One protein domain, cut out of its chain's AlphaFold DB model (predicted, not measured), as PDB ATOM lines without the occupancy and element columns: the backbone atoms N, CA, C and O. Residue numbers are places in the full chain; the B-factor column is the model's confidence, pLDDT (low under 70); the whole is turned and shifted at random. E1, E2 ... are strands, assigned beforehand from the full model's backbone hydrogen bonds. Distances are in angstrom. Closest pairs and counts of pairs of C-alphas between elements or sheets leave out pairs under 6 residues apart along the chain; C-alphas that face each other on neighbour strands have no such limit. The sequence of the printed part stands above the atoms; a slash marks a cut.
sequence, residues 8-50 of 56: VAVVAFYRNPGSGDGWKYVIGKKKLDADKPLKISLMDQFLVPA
ATOM      1  N   VAL A   8       8.686  33.991  36.353       95.06
ATOM      2  CA  VAL A   8       8.165  34.783  35.244       95.06
ATOM      3  C   VAL A   8       8.107  33.868  34.030       95.06
ATOM      4  O   VAL A   8       9.081  33.179  33.725       95.06
ATOM      5  N   ALA A   9       6.965  33.857  33.349       95.88
ATOM      6  CA  ALA A   9       6.803  33.197  32.063       95.88
ATOM      7  C   ALA A   9       6.628  34.257  30.974       95.88
ATOM      8  O   ALA A   9       5.891  35.225  31.160       95.88
ATOM      9  N   VAL A  10       7.297  34.054  29.844       94.75
ATOM     10  CA  VAL A  10       7.100  34.813  28.608       94.75
ATOM     11  C   VAL A  10       6.535  33.854  27.573       94.75
ATOM     12  O   VAL A  10       7.039  32.743  27.419       94.75
ATOM     13  N   VAL A  11       5.469  34.272  26.899       95.38
ATOM     14  CA  VAL A  11       4.699  33.455  25.958       95.38
ATOM     15  C   VAL A  11       4.590  34.206  24.638       95.38
ATOM     16  O   VAL A  11       4.217  35.379  24.630       95.38
ATOM     17  N   ALA A  12       4.904  33.529  23.536       95.06
ATOM     18  CA  ALA A  12       4.754  34.046  22.186       95.06
ATOM     19  C   ALA A  12       3.665  33.267  21.442       95.06
ATOM     20  O   ALA A  12       3.685  32.041  21.368       95.06
ATOM     21  N   PHE A  13       2.715  33.996  20.862       93.69
ATOM     22  CA  PHE A  13       1.619  33.423  20.084       93.69
ATOM     23  C   PHE A  13       2.019  33.310  18.612       93.69
ATOM     24  O   PHE A  13       1.634  34.128  17.776       93.69
ATOM     25  N   TYR A  14       2.834  32.308  18.293       92.12
ATOM     26  CA  TYR A  14       3.177  32.002  16.907       92.12
ATOM     27  C   TYR A  14       1.973  31.438  16.149       92.12
ATOM     28  O   TYR A  14       1.161  30.702  16.704       92.12
ATOM     29  N   ARG A  15       1.888  31.738  14.847       91.69
ATOM     30  CA  ARG A  15       0.846  31.187  13.957       91.69
ATOM     31  C   ARG A  15       0.874  29.656  13.903       91.69
ATOM     32  O   ARG A  15      -0.172  29.035  13.776       91.69
ATOM     33  N   ASN A  16       2.065  29.075  14.002       90.31
ATOM     34  CA  ASN A  16       2.288  27.651  14.191       90.31
ATOM     35  C   ASN A  16       3.319  27.508  15.321       90.31
ATOM     36  O   ASN A  16       4.470  27.862  15.093       90.31
ATOM     37  N   PRO A  17       2.928  27.111  16.540       86.44
ATOM     38  CA  PRO A  17       3.851  26.982  17.671       86.44
ATOM     39  C   PRO A  17       4.534  25.603  17.753       86.44
ATOM     40  O   PRO A  17       5.337  25.378  18.658       86.44
ATOM     41  N   GLY A  18       4.201  24.668  16.854       86.50
ATOM     42  CA  GLY A  18       4.625  23.271  16.955       86.50
ATOM     43  C   GLY A  18       4.000  22.543  18.155       86.50
ATOM     44  O   GLY A  18       2.991  22.978  18.708       86.50
ATOM     45  N   SER A  19       4.585  21.407  18.550       85.75
ATOM     46  CA  SER A  19       4.117  20.569  19.674       85.75
ATOM     47  C   SER A  19       4.997  20.647  20.929       85.75
ATOM     48  O   SER A  19       4.674  20.028  21.942       85.75
ATOM     49  N   GLY A  20       6.113  21.378  20.864       89.25
ATOM     50  CA  GLY A  20       7.071  21.521  21.959       89.25
ATOM     51  C   GLY A  20       6.878  22.797  22.778       89.25
ATOM     52  O   GLY A  20       5.880  23.503  22.659       89.25
ATOM     53  N   ASP A  21       7.885  23.123  23.584       92.94
ATOM     54  CA  ASP A  21       7.878  24.290  24.473       92.94
ATOM     55  C   ASP A  21       8.547  25.536  23.868       92.94
ATOM     56  O   ASP A  21       8.738  26.528  24.565       92.94
ATOM     57  N   GLY A  22       8.858  25.533  22.566       92.62
ATOM     58  CA  GLY A  22       9.517  26.659  21.888       92.62
ATOM     59  C   GLY A  22       8.766  27.989  22.013       92.62
ATOM     60  O   GLY A  22       9.375  29.051  22.090       92.62
ATOM     61  N   TRP A  23       7.441  27.945  22.129       94.75
ATOM     62  CA  TRP A  23       6.580  29.118  22.271       94.75
ATOM     63  C   TRP A  23       6.622  29.777  23.662       94.75
ATOM     64  O   TRP A  23       6.030  30.848  23.834       94.75
ATOM     65  N   LYS A  24       7.282  29.168  24.664       94.19
ATOM     66  CA  LYS A  24       7.345  29.691  26.037       94.19
ATOM     67  C   LYS A  24       8.760  29.682  26.610       94.19
ATOM     68  O   LYS A  24       9.533  28.754  26.416       94.19
ATOM     69  N   TYR A  25       9.057  30.682  27.431       94.00
ATOM     70  CA  TYR A  25      10.256  30.714  28.263       94.00
ATOM     71  C   TYR A  25       9.880  30.965  29.722       94.00
ATOM     72  O   TYR A  25       9.134  31.897  30.022       94.00
ATOM     73  N   VAL A  26      10.396  30.144  30.641       95.31
ATOM     74  CA  VAL A  26      10.120  30.253  32.081       95.31
ATOM     75  C   VAL A  26      11.423  30.453  32.840       95.31
ATOM     76  O   VAL A  26      12.353  29.658  32.729       95.31
ATOM     77  N   ILE A  27      11.473  31.498  33.664       94.81
ATOM     78  CA  ILE A  27      12.640  31.837  34.477       94.81
ATOM     79  C   ILE A  27      12.239  32.092  35.927       94.81
ATOM     80  O   ILE A  27      11.251  32.762  36.223       94.81
ATOM     81  N   GLY A  28      13.011  31.538  36.860       96.06
ATOM     82  CA  GLY A  28      12.842  31.834  38.281       96.06
ATOM     83  C   GLY A  28      13.287  33.260  38.589       96.06
ATOM     84  O   GLY A  28      14.345  33.680  38.127       96.06
ATOM     85  N   LYS A  29      12.539  33.980  39.432       94.88
ATOM     86  CA  LYS A  29      12.850  35.365  39.839       94.88
ATOM     87  C   LYS A  29      14.287  35.517  40.341       94.88
ATOM     88  O   LYS A  29      14.933  36.508  40.040       94.88
ATOM     89  N   LYS A  30      14.807  34.514  41.057       94.56
ATOM     90  CA  LYS A  30      16.181  34.506  41.595       94.56
ATOM     91  C   LYS A  30      17.281  34.506  40.521       94.56
ATOM     92  O   LYS A  30      18.424  34.784  40.850       94.56
ATOM     93  N   LYS A  31      16.954  34.155  39.273       93.12
ATOM     94  CA  LYS A  31      17.880  34.175  38.128       93.12
ATOM     95  C   LYS A  31      17.821  35.492  37.344       93.12
ATOM     96  O   LYS A  31      18.544  35.633  36.364       93.12
ATOM     97  N   LEU A  32      16.943  36.418  37.733       93.12
ATOM     98  CA  LEU A  32      16.835  37.737  37.121       93.12
ATOM     99  C   LEU A  32      17.732  38.722  37.861       93.12
ATOM    100  O   LEU A  32      17.718  38.793  39.088       93.12
ATOM    101  N   ASP A  33      18.486  39.483  37.084       92.56
ATOM    102  CA  ASP A  33      19.342  40.563  37.552       92.56
ATOM    103  C   ASP A  33      18.610  41.894  37.308       92.56
ATOM    104  O   ASP A  33      17.991  42.090  36.258       92.56
ATOM    105  N   ALA A  34      18.616  42.777  38.307       91.12
ATOM    106  CA  ALA A  34      17.920  44.060  38.246       91.12
ATOM    107  C   ALA A  34      18.605  45.055  37.292       91.12
ATOM    108  O   ALA A  34      17.924  45.883  36.692       91.12
ATOM    109  N   ASP A  35      19.920  44.925  37.116       95.19
ATOM    110  CA  ASP A  35      20.749  45.823  36.313       95.19
ATOM    111  C   ASP A  35      21.098  45.218  34.946       95.19
ATOM    112  O   ASP A  35      21.545  45.921  34.037       95.19
ATOM    113  N   LYS A  36      20.875  43.908  34.770       92.88
ATOM    114  CA  LYS A  36      21.059  43.197  33.497       92.88
ATOM    115  C   LYS A  36      19.727  42.632  32.999       92.88
ATOM    116  O   LYS A  36      19.383  41.493  33.324       92.88
ATOM    117  N   PRO A  37      18.980  43.391  32.175       90.81
ATOM    118  CA  PRO A  37      17.711  42.935  31.631       90.81
ATOM    119  C   PRO A  37      17.855  41.611  30.882       90.81
ATOM    120  O   PRO A  37      18.752  41.448  30.049       90.81
ATOM    121  N   LEU A  38      16.929  40.687  31.137       92.00
ATOM    122  CA  LEU A  38      16.807  39.466  30.351       92.00
ATOM    123  C   LEU A  38      16.466  39.832  28.903       92.00
ATOM    124  O   LEU A  38      15.418  40.418  28.630       92.00
ATOM    125  N   LYS A  39      17.340  39.448  27.976       93.06
ATOM    126  CA  LYS A  39      17.116  39.598  26.538       93.06
ATOM    127  C   LYS A  39      16.578  38.289  25.975       93.06
ATOM    128  O   LYS A  39      17.166  37.233  26.202       93.06
ATOM    129  N   ILE A  40      15.480  38.370  25.235       92.81
ATOM    130  CA  ILE A  40      14.848  37.226  24.578       92.81
ATOM    131  C   ILE A  40      14.725  37.546  23.092       92.81
ATOM    132  O   ILE A  40      14.291  38.639  22.729       92.81
ATOM    133  N   SER A  41      15.110  36.593  22.255       92.62
ATOM    134  CA  SER A  41      14.968  36.644  20.806       92.62
ATOM    135  C   SER A  41      13.784  35.785  20.377       92.62
ATOM    136  O   SER A  41      13.620  34.659  20.843       92.62
ATOM    137  N   LEU A  42      12.972  36.326  19.472       92.31
ATOM    138  CA  LEU A  42      11.940  35.589  18.749       92.31
ATOM    139  C   LEU A  42      12.575  35.080  17.449       92.31
ATOM    140  O   LEU A  42      12.864  35.885  16.565       92.31
ATOM    141  N   MET A  43      12.821  33.776  17.342       87.88
ATOM    142  CA  MET A  43      13.454  33.150  16.173       87.88
ATOM    143  C   MET A  43      12.537  32.064  15.628       87.88
ATOM    144  O   MET A  43      12.235  31.115  16.342       87.88
ATOM    145  N   ASP A  44      12.071  32.212  14.389       87.75
ATOM    146  CA  ASP A  44      11.084  31.327  13.760       87.75
ATOM    147  C   ASP A  44       9.838  31.091  14.635       87.75
ATOM    148  O   ASP A  44       8.919  31.912  14.640       87.75
ATOM    149  N   GLN A  45       9.812  29.980  15.380       90.25
ATOM    150  CA  GLN A  45       8.733  29.553  16.283       90.25
ATOM    151  C   GLN A  45       9.220  29.378  17.737       90.25
ATOM    152  O   GLN A  45       8.559  28.729  18.550       90.25
ATOM    153  N   PHE A  46      10.383  29.948  18.066       91.19
ATOM    154  CA  PHE A  46      11.086  29.763  19.330       91.19
ATOM    155  C   PHE A  46      11.377  31.086  20.048       91.19
ATOM    156  O   PHE A  46      11.889  32.047  19.468       91.19
ATOM    157  N   LEU A  47      11.116  31.099  21.355       93.06
ATOM    158  CA  LEU A  47      11.625  32.078  22.309       93.06
ATOM    159  C   LEU A  47      12.971  31.599  22.853       93.06
ATOM    160  O   LEU A  47      13.033  30.627  23.605       93.06
ATOM    161  N   VAL A  48      14.044  32.312  22.520       90.56
ATOM    162  CA  VAL A  48      15.409  31.932  22.904       90.56
ATOM    163  C   VAL A  48      16.036  33.033  23.763       90.56
ATOM    164  O   VAL A  48      16.023  34.197  23.357       90.56
ATOM    165  N   PRO A  49      16.608  32.734  24.941       87.25
ATOM    166  CA  PRO A  49      17.381  33.718  25.693       87.25
ATOM    167  C   PRO A  49      18.627  34.108  24.904       87.25
ATOM    168  O   PRO A  49      19.397  33.240  24.484       87.25
ATOM    169  N   ALA A  50      18.859  35.405  24.725       74.50
ATOM    170  CA  ALA A  50      20.038  35.875  24.011       74.50
ATOM    171  C   ALA A  50      21.306  35.419  24.758       74.50
ATOM    172  O   ALA A  50      21.500  35.759  25.925       74.50
TER     173      ALA A  50
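This is residues 8 to 50 of the 56 residues of the protein "Putative component of type VI protein secretion system" of Paraburkholderia sp. HC6.4b (UniProt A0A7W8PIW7). With little regular structure, the printed part is two small strand hairpins, E1 with E2 and E3 with E4, joined by a long loop, and the start of E2 comes near E4. A second long loop joins E1 to E2. The 43 printed residues hold four named strands, E1 to E4 in chain order, in two antiparallel two-stranded sheets, and no named helix; the class is all strand, with 17 residues in named elements. The whole is only just loose, close to compact, with a radius of gyration of the C-alphas of 11.3 A, and a rod of 34 by 16 by 12 A.

E1, residues 8 to 11, and E2, residues 24 to 28, form an antiparallel hairpin at 173 degrees, with N 10 and O 25 within hydrogen-bond range at 2.8 A. E3, residues 40 to 43, and E4, residues 46 to 49, form another at 148 degrees, with N 41 and O 48 at 2.8 A. The closest C-alphas of E2 and E4, Lys 24 and Leu 47, are at 6.2 A. E3 is apart from E1 and E2.

E1 measures 10.0 A from C-alpha 8 at (8.165, 34.783, 35.244), E2 13.6 A, E3 9.4 A, and E4 9.8 A to C-alpha 49 at (17.381, 33.718, 25.693).

The farthest C-alphas, Ser 19 and Asp 35, are 34.5 A apart. Links E1 to E2 and E2 to E3 are long; E3 to E4 is tight. The printed part has no cut, and no printed residue is under 70 in pLDDT.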